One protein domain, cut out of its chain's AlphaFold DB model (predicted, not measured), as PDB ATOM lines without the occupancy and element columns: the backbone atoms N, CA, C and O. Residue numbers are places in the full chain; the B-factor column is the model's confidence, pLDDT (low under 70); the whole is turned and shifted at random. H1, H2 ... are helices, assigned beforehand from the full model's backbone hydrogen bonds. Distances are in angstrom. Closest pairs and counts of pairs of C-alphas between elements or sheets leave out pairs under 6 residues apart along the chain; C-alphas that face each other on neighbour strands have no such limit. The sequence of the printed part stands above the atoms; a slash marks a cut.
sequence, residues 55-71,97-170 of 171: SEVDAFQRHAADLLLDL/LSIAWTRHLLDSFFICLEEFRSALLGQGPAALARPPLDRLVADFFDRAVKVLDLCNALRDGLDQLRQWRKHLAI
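What this domain is: This is residues 55 to 71 and 97 to 170 of the 171 residues of an uncharacterized protein of Hordeum vulgare subsp. vulgare (UniProt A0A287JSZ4). One very long helix, H4, makes the long axis of a loose helical rod, and H2 folds back beside its first part by way of the small turn H3, with H1 side by side with H2 and away from H4. H4 runs past the other helices, and its residues 159 to 168 stick out at one end. The printed part has 91 residues with four named helices, in the order H1, H2, H3, H4, and no named strand; the class is all helix. The whole is only just loose, close to extended, with a radius of gyration of the C-alphas of 17.8 A, and spans 63 by 22 by 16 A.

Where its parts are: H4, residues 133 to 168, is the longest helix, 52.6 A from C-alpha 133 at (-14.603, 11.142, 17.453) to C-alpha 168 at (-2.072, -38.542, 5.612). H2, residues 99 to 123, measures 36.5 A. H1, residues 55 to 70, measures 22.9 A and begins with C-alpha 55 at (-14.325, 15.796, 4.612). H3, residues 125 to 128, is 5.1 A long.

How they stand to each other: H4 and H2 are near each other, with 7 pairs of C-alphas within 10 A and no pair within 8 A. H2 touches H1, the closest C-alphas being those of Ala 64 and Cys 112, 5.9 A apart. H1 and H2 run opposite ways at a shallow tilt of 2 degrees, their centres 10.6 A apart. H1 is apart from H4 and from H3. H3 is close to H4 but not clearly touching, the closest C-alphas being those of Leu 128 and Asp 134, 5.6 A apart. H3 is also close to H2 but not clearly touching, with the C-alphas of Leu 120 and Leu 128 closest at 6.9 A. In H1 and H4 every O i to N i+4 pair is within hydrogen-bond range, and in H2 20 of 21 are; H3 is too short for such a pair, and its one O i to N i+3 pair is not within range.

The domain as a whole: The two C-alphas farthest apart are those of Ala 126 and Ile 170, at 62.8 A. Residues 145 to 150 of H4 stand free, and so do residues 159 to 170, of which 159 to 168 belong to H4; without these stretches the body spans 44 by 21 by 15 A. Residues 72 to 96 are not printed, and C-alphas 71 and 97 are 10.5 A apart across this cut, which lies in the link from H1 to H2. The links H2 to H3 and H3 to H4 are tight. The mean pLDDT of the printed part is 79.6, and residues 97, 122, 124 to 129, 131 and 170 are under 70.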
ATOM      1  N   SER A  55     -14.783  16.139   5.960       80.00
ATOM      2  CA  SER A  55     -14.325  15.796   4.612       80.00
ATOM      3  C   SER A  55     -13.043  14.958   4.607       80.00
ATOM      4  O   SER A  55     -12.868  14.140   3.703       80.00
ATOM      5  N   GLU A  56     -12.135  15.169   5.562       81.75
ATOM      6  CA  GLU A  56     -10.896  14.387   5.690       81.75
ATOM      7  C   GLU A  56     -11.184  12.964   6.176       81.75
ATOM      8  O   GLU A  56     -10.653  12.001   5.618       81.75
ATOM      9  N   VAL A  57     -12.088  12.810   7.149       79.94
ATOM     10  CA  VAL A  57     -12.530  11.494   7.635       79.94
ATOM     11  C   VAL A  57     -13.228  10.707   6.523       79.94
ATOM     12  O   VAL A  57     -12.926   9.530   6.325       79.94
ATOM     13  N   ASP A  58     -14.106  11.349   5.750       82.38
ATOM     14  CA  ASP A  58     -14.778  10.715   4.610       82.38
ATOM     15  C   ASP A  58     -13.797  10.326   3.489       82.38
ATOM     16  O   ASP A  58     -14.007   9.335   2.783       82.38
ATOM     17  N   ALA A  59     -12.728  11.105   3.293       87.31
ATOM     18  CA  ALA A  59     -11.676  10.787   2.330       87.31
ATOM     19  C   ALA A  59     -10.862   9.563   2.768       87.31
ATOM     20  O   ALA A  59     -10.694   8.642   1.968       87.31
ATOM     21  N   PHE A  60     -10.452   9.520   4.039       87.25
ATOM     22  CA  PHE A  60      -9.789   8.363   4.639       87.25
ATOM     23  C   PHE A  60     -10.645   7.095   4.515       87.25
ATOM     24  O   PHE A  60     -10.161   6.056   4.077       87.25
ATOM     25  N   GLN A  61     -11.941   7.174   4.839       84.00
ATOM     26  CA  GLN A  61     -12.840   6.019   4.752       84.00
ATOM     27  C   GLN A  61     -12.938   5.451   3.333       84.00
ATOM     28  O   GLN A  61     -12.944   4.232   3.166       84.00
ATOM     29  N   ARG A  62     -13.002   6.318   2.313       89.62
ATOM     30  CA  ARG A  62     -13.005   5.889   0.906       89.62
ATOM     31  C   ARG A  62     -11.693   5.217   0.522       89.62
ATOM     32  O   ARG A  62     -11.727   4.114  -0.008       89.62
ATOM     33  N   HIS A  63     -10.562   5.833   0.853       91.31
ATOM     34  CA  HIS A  63      -9.257   5.270   0.514       91.31
ATOM     35  C   HIS A  63      -9.012   3.919   1.201       91.31
ATOM     36  O   HIS A  63      -8.606   2.954   0.557       91.31
ATOM     37  N   ALA A  64      -9.352   3.809   2.487       85.56
ATOM     38  CA  ALA A  64      -9.265   2.555   3.227       85.56
ATOM     39  C   ALA A  64     -10.145   1.453   2.613       85.56
ATOM     40  O   ALA A  64      -9.742   0.291   2.582       85.56
ATOM     41  N   ALA A  65     -11.338   1.797   2.118       82.81
ATOM     42  CA  ALA A  65     -12.206   0.842   1.436       82.81
ATOM     43  C   ALA A  65     -11.592   0.347   0.117       82.81
ATOM     44  O   ALA A  65     -11.611  -0.857  -0.128       82.81
ATOM     45  N   ASP A  66     -11.013   1.243  -0.685       89.00
ATOM     46  CA  ASP A  66     -10.359   0.895  -1.951       89.00
ATOM     47  C   ASP A  66      -9.165  -0.047  -1.719       89.00
ATOM     48  O   ASP A  66      -9.090  -1.112  -2.330       89.00
ATOM     49  N   LEU A  67      -8.303   0.267  -0.744       86.69
ATOM     50  CA  LEU A  67      -7.176  -0.594  -0.364       86.69
ATOM     51  C   LEU A  67      -7.632  -1.995   0.062       86.69
ATOM     52  O   LEU A  67      -7.018  -2.993  -0.302       86.69
ATOM     53  N   LEU A  68      -8.721  -2.094   0.830       82.81
ATOM     54  CA  LEU A  68      -9.265  -3.385   1.258       82.81
ATOM     55  C   LEU A  68      -9.910  -4.163   0.104       82.81
ATOM     56  O   LEU A  68      -9.840  -5.393   0.092       82.81
ATOM     57  N   LEU A  69     -10.531  -3.474  -0.857       83.81
ATOM     58  CA  LEU A  69     -11.065  -4.092  -2.071       83.81
ATOM     59  C   LEU A  69      -9.940  -4.651  -2.949       83.81
ATOM     60  O   LEU A  69     -10.093  -5.748  -3.481       83.81
ATOM     61  N   ASP A  70      -8.795  -3.975  -3.019       85.25
ATOM     62  CA  ASP A  70      -7.611  -4.442  -3.752       85.25
ATOM     63  C   ASP A  70      -6.956  -5.689  -3.127       85.25
ATOM     64  O   ASP A  70      -6.217  -6.420  -3.792       85.25
ATOM     65  N   LEU A  71      -7.241  -5.985  -1.851       78.69
ATOM     66  CA  LEU A  71      -6.839  -7.243  -1.208       78.69
ATOM     67  C   LEU A  71      -7.734  -8.420  -1.597       78.69
ATOM     68  O   LEU A  71      -7.360  -9.574  -1.344       78.69
ATOM     69  N   LEU A  97      -3.660 -15.428   2.205       68.81
ATOM     70  CA  LEU A  97      -2.589 -15.836   3.131       68.81
ATOM     71  C   LEU A  97      -1.281 -16.325   2.486       68.81
ATOM     72  O   LEU A  97      -0.428 -16.890   3.174       68.81
ATOM     73  N   SER A  98      -1.058 -16.068   1.196       78.81
ATOM     74  CA  SER A  98       0.302 -16.102   0.647       78.81
ATOM     75  C   SER A  98       1.190 -15.064   1.324       78.81
ATOM     76  O   SER A  98       0.712 -14.072   1.878       78.81
ATOM     77  N   ILE A  99       2.509 -15.249   1.241       73.38
ATOM     78  CA  ILE A  99       3.467 -14.242   1.721       73.38
ATOM     79  C   ILE A  99       3.258 -12.914   0.976       73.38
ATOM     80  O   ILE A  99       3.310 -11.853   1.593       73.38
ATOM     81  N   ALA A 100       2.969 -12.967  -0.329       81.06
ATOM     82  CA  ALA A 100       2.707 -11.784  -1.144       81.06
ATOM     83  C   ALA A 100       1.418 -11.060  -0.719       81.06
ATOM     84  O   ALA A 100       1.443  -9.853  -0.494       81.06
ATOM     85  N   TRP A 101       0.320 -11.797  -0.531       84.25
ATOM     86  CA  TRP A 101      -0.954 -11.249  -0.058       84.25
ATOM     87  C   TRP A 101      -0.832 -10.674   1.354       84.25
ATOM     88  O   TRP A 101      -1.308  -9.579   1.625       84.25
ATOM     89  N   THR A 102      -0.131 -11.376   2.247       78.25
ATOM     90  CA  THR A 102       0.091 -10.920   3.627       78.25
ATOM     91  C   THR A 102       0.916  -9.638   3.657       78.25
ATOM     92  O   THR A 102       0.608  -8.726   4.418       78.25
ATOM     93  N   ARG A 103       1.944  -9.537   2.806       83.00
ATOM     94  CA  ARG A 103       2.706  -8.298   2.638       83.00
ATOM     95  C   ARG A 103       1.807  -7.161   2.151       83.00
ATOM     96  O   ARG A 103       1.828  -6.099   2.754       83.00
ATOM     97  N   HIS A 104       0.978  -7.407   1.137       84.00
ATOM     98  CA  HIS A 104       0.056  -6.405   0.598       84.00
ATOM     99  C   HIS A 104      -0.982  -5.932   1.634       84.00
ATOM    100  O   HIS A 104      -1.257  -4.737   1.735       84.00
ATOM    101  N   LEU A 105      -1.497  -6.849   2.462       83.38
ATOM    102  CA  LEU A 105      -2.369  -6.531   3.597       83.38
ATOM    103  C   LEU A 105      -1.666  -5.620   4.609       83.38
ATOM    104  O   LEU A 105      -2.251  -4.637   5.053       83.38
ATOM    105  N   LEU A 106      -0.428  -5.949   4.986       83.81
ATOM    106  CA  LEU A 106       0.336  -5.147   5.942       83.81
ATOM    107  C   LEU A 106       0.655  -3.761   5.380       83.81
ATOM    108  O   LEU A 106       0.473  -2.775   6.088       83.81
ATOM    109  N   ASP A 107       1.064  -3.680   4.114       85.81
ATOM    110  CA  ASP A 107       1.330  -2.410   3.434       85.81
ATOM    111  C   ASP A 107       0.060  -1.532   3.415       85.81
ATOM    112  O   ASP A 107       0.101  -0.377   3.837       85.81
ATOM    113  N   SER A 108      -1.094  -2.108   3.054       85.94
ATOM    114  CA  SER A 108      -2.400  -1.428   3.082       85.94
ATOM    115  C   SER A 108      -2.791  -0.972   4.492       85.94
ATOM    116  O   SER A 108      -3.268   0.143   4.690       85.94
ATOM    117  N   PHE A 109      -2.552  -1.814   5.500       82.06
ATOM    118  CA  PHE A 109      -2.815  -1.479   6.897       82.06
ATOM    119  C   PHE A 109      -1.952  -0.307   7.383       82.06
ATOM    120  O   PHE A 109      -2.469   0.582   8.060       82.06
ATOM    121  N   PHE A 110      -0.661  -0.270   7.036       84.50
ATOM    122  CA  PHE A 110       0.222   0.832   7.421       84.50
ATOM    123  C   PHE A 110      -0.169   2.152   6.758       84.50
ATOM    124  O   PHE A 110      -0.127   3.184   7.428       84.50
ATOM    125  N   ILE A 111      -0.600   2.124   5.493       89.19
ATOM    126  CA  ILE A 111      -1.139   3.308   4.808       89.19
ATOM    127  C   ILE A 111      -2.365   3.828   5.563       89.19
ATOM    128  O   ILE A 111      -2.388   4.989   5.967       89.19
ATOM    129  N   CYS A 112      -3.332   2.952   5.857       86.12
ATOM    130  CA  CYS A 112      -4.515   3.319   6.632       86.12
ATOM    131  C   CYS A 112      -4.154   3.892   8.010       86.12
ATOM    132  O   CYS A 112      -4.782   4.842   8.467       86.12
ATOM    133  N   LEU A 113      -3.150   3.330   8.689       82.62
ATOM    134  CA  LEU A 113      -2.720   3.804  10.003       82.62
ATOM    135  C   LEU A 113      -2.140   5.223   9.932       82.62
ATOM    136  O   LEU A 113      -2.456   6.054  10.785       82.62
ATOM    137  N   GLU A 114      -1.297   5.497   8.937       86.88
ATOM    138  CA  GLU A 114      -0.660   6.803   8.769       86.88
ATOM    139  C   GLU A 114      -1.684   7.869   8.367       86.88
ATOM    140  O   GLU A 114      -1.720   8.946   8.964       86.88
ATOM    141  N   GLU A 115      -2.583   7.552   7.434       86.69
ATOM    142  CA  GLU A 115      -3.663   8.457   7.042       86.69
ATOM    143  C   GLU A 115      -4.620   8.730   8.200       86.69
ATOM    144  O   GLU A 115      -4.918   9.891   8.487       86.69
ATOM    145  N   PHE A 116      -5.029   7.692   8.929       81.06
ATOM    146  CA  PHE A 116      -5.861   7.839  10.118       81.06
ATOM    147  C   PHE A 116      -5.189   8.727  11.162       81.06
ATOM    148  O   PHE A 116      -5.820   9.621  11.723       81.06
ATOM    149  N   ARG A 117      -3.892   8.516  11.404       79.50
ATOM    150  CA  ARG A 117      -3.101   9.331  12.326       79.50
ATOM    151  C   ARG A 117      -3.019  10.779  11.850       79.50
ATOM    152  O   ARG A 117      -3.144  11.678  12.677       79.50
ATOM    153  N   SER A 118      -2.842  11.016  10.554       82.12
ATOM    154  CA  SER A 118      -2.816  12.364   9.980       82.12
ATOM    155  C   SER A 118      -4.166  13.078  10.131       82.12
ATOM    156  O   SER A 118      -4.197  14.209  10.616       82.12
ATOM    157  N   ALA A 119      -5.271  12.376   9.855       77.62
ATOM    158  CA  ALA A 119      -6.631  12.874  10.024       77.62
ATOM    159  C   ALA A 119      -6.933  13.184  11.501       77.62
ATOM    160  O   ALA A 119      -7.516  14.215  11.814       77.62
ATOM    161  N   LEU A 120      -6.459  12.351  12.434       72.94
ATOM    162  CA  LEU A 120      -6.589  12.585  13.877       72.94
ATOM    163  C   LEU A 120      -5.759  13.779  14.364       72.94
ATOM    164  O   LEU A 120      -6.241  14.618  15.126       72.94
ATOM    165  N   LEU A 121      -4.488  13.848  13.965       70.19
ATOM    166  CA  LEU A 121      -3.560  14.881  14.428       70.19
ATOM    167  C   LEU A 121      -3.909  16.262  13.864       70.19
ATOM    168  O   LEU A 121      -3.681  17.255  14.558       70.19
ATOM    169  N   GLY A 122      -4.520  16.331  12.676       69.81
ATOM    170  CA  GLY A 122      -5.057  17.568  12.098       69.81
ATOM    171  C   GLY A 122      -6.150  18.222  12.953       69.81
ATOM    172  O   GLY A 122      -6.306  19.443  12.936       69.81
ATOM    173  N   GLN A 123      -6.854  17.439  13.776       70.00
ATOM    174  CA  GLN A 123      -7.927  17.925  14.654       70.00
ATOM    175  C   GLN A 123      -7.425  18.369  16.039       70.00
ATOM    176  O   GLN A 123      -8.110  19.106  16.752       70.00
ATOM    177  N   GLY A 124      -6.212  17.959  16.420       69.44
ATOM    178  CA  GLY A 124      -5.605  18.244  17.717       69.44
ATOM    179  C   GLY A 124      -6.159  17.389  18.875       69.44
ATOM    180  O   GLY A 124      -7.313  16.952  18.862       69.44
ATOM    181  N   PRO A 125      -5.363  17.171  19.942       66.50
ATOM    182  CA  PRO A 125      -5.699  16.242  21.029       66.50
ATOM    183  C   PRO A 125      -6.993  16.589  21.788       66.50
ATOM    184  O   PRO A 125      -7.643  15.704  22.336       66.50
ATOM    185  N   ALA A 126      -7.408  17.860  21.795       69.50
ATOM    186  CA  ALA A 126      -8.650  18.297  22.436       69.50
ATOM    187  C   ALA A 126      -9.920  17.973  21.621       69.50
ATOM    188  O   ALA A 126     -10.987  17.798  22.207       69.50
ATOM    189  N   ALA A 127      -9.828  17.894  20.288       66.94
ATOM    190  CA  ALA A 127     -10.949  17.485  19.437       66.94
ATOM    191  C   ALA A 127     -11.141  15.963  19.450       66.94
ATOM    192  O   ALA A 127     -12.266  15.477  19.387       66.94
ATOM    193  N   LEU A 128     -10.041  15.228  19.617       66.00
ATOM    194  CA  LEU A 128     -10.002  13.775  19.762       66.00
ATOM    195  C   LEU A 128     -10.737  13.259  21.000       66.00
ATOM    196  O   LEU A 128     -11.440  12.260  20.925       66.00
ATOM    197  N   ALA A 129     -10.605  13.963  22.125       67.75
ATOM    198  CA  ALA A 129     -11.287  13.627  23.375       67.75
ATOM    199  C   ALA A 129     -12.783  14.005  23.370       67.75
ATOM    200  O   ALA A 129     -13.474  13.837  24.378       67.75
ATOM    201  N   ARG A 130     -13.293  14.570  22.265       70.69
ATOM    202  CA  ARG A 130     -14.693  14.967  22.137       70.69
ATOM    203  C   ARG A 130     -15.509  13.873  21.441       70.69
ATOM    204  O   ARG A 130     -15.126  13.389  20.376       70.69
ATOM    205  N   PRO A 131     -16.692  13.528  21.975       68.44
ATOM    206  CA  PRO A 131     -17.670  12.752  21.223       68.44
ATOM    207  C   PRO A 131     -18.065  13.494  19.929       68.44
ATOM    208  O   PRO A 131     -18.222  14.717  19.979       68.44
ATOM    209  N   PRO A 132     -18.272  12.799  18.791       70.94
ATOM    210  CA  PRO A 132     -18.275  11.342  18.609       70.94
ATOM    211  C   PRO A 132     -16.915  10.741  18.208       70.94
ATOM    212  O   PRO A 132     -16.834   9.527  18.027       70.94
ATOM    213  N   LEU A 133     -15.870  11.560  18.054       70.06
ATOM    214  CA  LEU A 133     -14.603  11.142  17.453       70.06
ATOM    215  C   LEU A 133     -13.885  10.082  18.294       70.06
ATOM    216  O   LEU A 133     -13.463   9.067  17.755       70.06
ATOM    217  N   ASP A 134     -13.852  10.263  19.617       73.62
ATOM    218  CA  ASP A 134     -13.293   9.293  20.572       73.62
ATOM    219  C   ASP A 134     -13.902   7.887  20.392       73.62
ATOM    220  O   ASP A 134     -13.211   6.870  20.308       73.62
ATOM    221  N   ARG A 135     -15.226   7.833  20.202       80.25
ATOM    222  CA  ARG A 135     -15.941   6.575  19.970       80.25
ATOM    223  C   ARG A 135     -15.609   5.968  18.610       80.25
ATOM    224  O   ARG A 135     -15.469   4.755  18.516       80.25
ATOM    225  N   LEU A 136     -15.472   6.787  17.569       74.44
ATOM    226  CA  LEU A 136     -15.109   6.313  16.233       74.44
ATOM    227  C   LEU A 136     -13.691   5.721  16.216       74.44
ATOM    228  O   LEU A 136     -13.467   4.686  15.593       74.44
ATOM    229  N   VAL A 137     -12.761   6.342  16.946       75.44
ATOM    230  CA  VAL A 137     -11.387   5.858  17.131       75.44
ATOM    231  C   VAL A 137     -11.385   4.512  17.854       75.44
ATOM    232  O   VAL A 137     -10.773   3.556  17.373       75.44
ATOM    233  N   ALA A 138     -12.099   4.413  18.978       79.62
ATOM    234  CA  ALA A 138     -12.217   3.170  19.733       79.62
ATOM    235  C   ALA A 138     -12.847   2.043  18.893       79.62
ATOM    236  O   ALA A 138     -12.310   0.937  18.839       79.62
ATOM    237  N   ASP A 139     -13.939   2.342  18.180       77.31
ATOM    238  CA  ASP A 139     -14.639   1.387  17.318       77.31
ATOM    239  C   ASP A 139     -13.765   0.920  16.138       77.31
ATOM    240  O   ASP A 139     -13.875  -0.233  15.712       77.31
ATOM    241  N   PHE A 140     -12.907   1.792  15.596       77.06
ATOM    242  CA  PHE A 140     -11.972   1.439  14.527       77.06
ATOM    243  C   PHE A 140     -10.906   0.457  15.020       77.06
ATOM    244  O   PHE A 140     -10.732  -0.603  14.417       77.06
ATOM    245  N   PHE A 141     -10.231   0.763  16.132       75.38
ATOM    246  CA  PHE A 141      -9.188  -0.113  16.673       75.38
ATOM    247  C   PHE A 141      -9.740  -1.466  17.120       75.38
ATOM    248  O   PHE A 141      -9.139  -2.494  16.821       75.38
ATOM    249  N   ASP A 142     -10.904  -1.485  17.766       81.06
ATOM    250  CA  ASP A 142     -11.568  -2.729  18.157       81.06
ATOM    251  C   ASP A 142     -11.878  -3.616  16.936       81.06
ATOM    252  O   ASP A 142     -11.613  -4.819  16.948       81.06
ATOM    253  N   ARG A 143     -12.359  -3.032  15.827       79.38
ATOM    254  CA  ARG A 143     -12.572  -3.779  14.572       79.38
ATOM    255  C   ARG A 143     -11.266  -4.234  13.929       79.38
ATOM    256  O   ARG A 143     -11.205  -5.370  13.466       79.38
ATOM    257  N   ALA A 144     -10.240  -3.387  13.897       76.50
ATOM    258  CA  ALA A 144      -8.949  -3.725  13.306       76.50
ATOM    259  C   ALA A 144      -8.289  -4.908  14.030       76.50
ATOM    260  O   ALA A 144      -7.835  -5.850  13.380       76.50
ATOM    261  N   VAL A 145      -8.311  -4.905  15.367       77.81
ATOM    262  CA  VAL A 145      -7.807  -6.018  16.186       77.81
ATOM    263  C   VAL A 145      -8.595  -7.298  15.901       77.81
ATOM    264  O   VAL A 145      -7.991  -8.330  15.630       77.81
ATOM    265  N   LYS A 146      -9.930  -7.228  15.832       78.69
ATOM    266  CA  LYS A 146     -10.773  -8.392  15.503       78.69
ATOM    267  C   LYS A 146     -10.480  -8.984  14.123       78.69
ATOM    268  O   LYS A 146     -10.462 -10.204  13.973       78.69
ATOM    269  N   VAL A 147     -10.269  -8.143  13.109       77.88
ATOM    270  CA  VAL A 147      -9.908  -8.609  11.759       77.88
ATOM    271  C   VAL A 147      -8.527  -9.262  11.773       77.88
ATOM    272  O   VAL A 147      -8.355 -10.328  11.185       77.88
ATOM    273  N   LEU A 148      -7.563  -8.680  12.488       77.69
ATOM    274  CA  LEU A 148      -6.231  -9.261  12.634       77.69
ATOM    275  C   LEU A 148      -6.273 -10.620  13.351       77.69
ATOM    276  O   LEU A 148      -5.612 -11.563  12.914       77.69
ATOM    277  N   ASP A 149      -7.089 -10.749  14.396       77.69
ATOM    278  CA  ASP A 149      -7.309 -12.011  15.104       77.69
ATOM    279  C   ASP A 149      -7.937 -13.073  14.192       77.69
ATOM    280  O   ASP A 149      -7.520 -14.232  14.210       77.69
ATOM    281  N   LEU A 150      -8.881 -12.683  13.331       77.62
ATOM    282  CA  LEU A 150      -9.449 -13.575  12.320       77.62
ATOM    283  C   LEU A 150      -8.390 -14.029  11.302       77.62
ATOM    284  O   LEU A 150      -8.336 -15.212  10.962       77.62
ATOM    285  N   CYS A 151      -7.522 -13.124  10.841       78.50
ATOM    286  CA  CYS A 151      -6.403 -13.473   9.964       78.50
ATOM    287  C   CYS A 151      -5.430 -14.446  10.647       78.50
ATOM    288  O   CYS A 151      -4.977 -15.401  10.011       78.50
ATOM    289  N   ASN A 152      -5.142 -14.244  11.938       81.31
ATOM    290  CA  ASN A 152      -4.314 -15.154  12.730       81.31
ATOM    291  C   ASN A 152      -4.957 -16.546  12.830       81.31
ATOM    292  O   ASN A 152      -4.304 -17.536  12.513       81.31
ATOM    293  N   ALA A 153      -6.248 -16.624  13.165       78.44
ATOM    294  CA  ALA A 153      -6.975 -17.889  13.252       78.44
ATOM    295  C   ALA A 153      -7.026 -18.636  11.908       78.44
ATOM    296  O   ALA A 153      -6.862 -19.858  11.864       78.44
ATOM    297  N   LEU A 154      -7.223 -17.917  10.797       76.69
ATOM    298  CA  LEU A 154      -7.239 -18.515   9.461       76.69
ATOM    299  C   LEU A 154      -5.859 -19.065   9.073       76.69
ATOM    300  O   LEU A 154      -5.773 -20.169   8.534       76.69
ATOM    301  N   ARG A 155      -4.780 -18.331   9.380       82.88
ATOM    302  CA  ARG A 155      -3.403 -18.808   9.186       82.88
ATOM    303  C   ARG A 155      -3.155 -20.094   9.969       82.88
ATOM    304  O   ARG A 155      -2.696 -21.073   9.383       82.88
ATOM    305  N   ASP A 156      -3.518 -20.111  11.246       81.88
ATOM    306  CA  ASP A 156      -3.319 -21.278  12.108       81.88
ATOM    307  C   ASP A 156      -4.125 -22.488  11.602       81.88
ATOM    308  O   ASP A 156      -3.611 -23.608  11.550       81.88
ATOM    309  N   GLY A 157      -5.361 -22.268  11.135       80.19
ATOM    310  CA  GLY A 157      -6.189 -23.303  10.512       80.19
ATOM    311  C   GLY A 157      -5.588 -23.871   9.218       80.19
ATOM    312  O   GLY A 157      -5.596 -25.087   9.008       80.19
ATOM    313  N   LEU A 158      -5.008 -23.023   8.360       82.75
ATOM    314  CA  LEU A 158      -4.296 -23.487   7.163       82.75
ATOM    315  C   LEU A 158      -3.049 -24.302   7.512       82.75
ATOM    316  O   LEU A 158      -2.769 -25.309   6.854       82.75
ATOM    317  N   ASP A 159      -2.305 -23.901   8.540       86.12
ATOM    318  CA  ASP A 159      -1.123 -24.636   8.976       86.12
ATOM    319  C   ASP A 159      -1.490 -25.998   9.579       86.12
ATOM    320  O   ASP A 159      -0.839 -26.997   9.257       86.12
ATOM    321  N   GLN A 160      -2.586 -26.087  10.340       83.06
ATOM    322  CA  GLN A 160      -3.147 -27.365  10.791       83.06
ATOM    323  C   GLN A 160      -3.542 -28.264   9.612       83.06
ATOM    324  O   GLN A 160      -3.149 -29.432   9.567       83.06
ATOM    325  N   LEU A 161      -4.233 -27.727   8.600       82.19
ATOM    326  CA  LEU A 161      -4.628 -28.497   7.417       82.19
ATOM    327  C   LEU A 161      -3.411 -29.018   6.635       82.19
ATOM    328  O   LEU A 161      -3.380 -30.170   6.192       82.19
ATOM    329  N   ARG A 162      -2.363 -28.195   6.501       86.50
ATOM    330  CA  ARG A 162      -1.085 -28.610   5.902       86.50
ATOM    331  C   ARG A 162      -0.422 -29.723   6.711       86.50
ATOM    332  O   ARG A 162       0.116 -30.656   6.112       86.50
ATOM    333  N   GLN A 163      -0.445 -29.644   8.041       86.88
ATOM    334  CA  GLN A 163       0.085 -30.693   8.916       86.88
ATOM    335  C   GLN A 163      -0.699 -31.998   8.770       86.88
ATOM    336  O   GLN A 163      -0.082 -33.054   8.636       86.88
ATOM    337  N   TRP A 164      -2.031 -31.951   8.726       91.19
ATOM    338  CA  TRP A 164      -2.859 -33.141   8.504       91.19
ATOM    339  C   TRP A 164      -2.565 -33.793   7.157       91.19
ATOM    340  O   TRP A 164      -2.384 -35.006   7.092       91.19
ATOM    341  N   ARG A 165      -2.405 -32.998   6.092       86.62
ATOM    342  CA  ARG A 165      -2.032 -33.520   4.769       86.62
ATOM    343  C   ARG A 165      -0.675 -34.227   4.778       86.62
ATOM    344  O   ARG A 165      -0.519 -35.232   4.097       86.62
ATOM    345  N   LYS A 166       0.297 -33.731   5.555       86.62
ATOM    346  CA  LYS A 166       1.593 -34.410   5.736       86.62
ATOM    347  C   LYS A 166       1.429 -35.758   6.438       86.62
ATOM    348  O   LYS A 166       2.023 -36.721   5.985       86.62
ATOM    349  N   HIS A 167       0.618 -35.838   7.494       83.75
ATOM    350  CA  HIS A 167       0.382 -37.100   8.207       83.75
ATOM    351  C   HIS A 167      -0.369 -38.122   7.346       83.75
ATOM    352  O   HIS A 167      -0.007 -39.293   7.350       83.75
ATOM    353  N   LEU A 168      -1.354 -37.680   6.557       81.06
ATOM    354  CA  LEU A 168      -2.072 -38.542   5.612       81.06
ATOM    355  C   LEU A 168      -1.203 -39.025   4.447       81.06
ATOM    356  O   LEU A 168      -1.487 -40.072   3.893       81.06
ATOM    357  N   ALA A 169      -0.154 -38.291   4.072       71.06
ATOM    358  CA  ALA A 169       0.777 -38.722   3.029       71.06
ATOM    359  C   ALA A 169       1.767 -39.810   3.495       71.06
ATOM    360  O   ALA A 169       2.516 -40.332   2.674       71.06
ATOM    361  N   ILE A 170       1.817 -40.105   4.799       65.62
ATOM    362  CA  ILE A 170       2.700 -41.119   5.403       65.62
ATOM    363  C   ILE A 170       1.904 -42.396   5.763       65.62
ATOM    364  O   ILE A 170       2.506 -43.409   6.116       65.62
TER     365      ILE A 170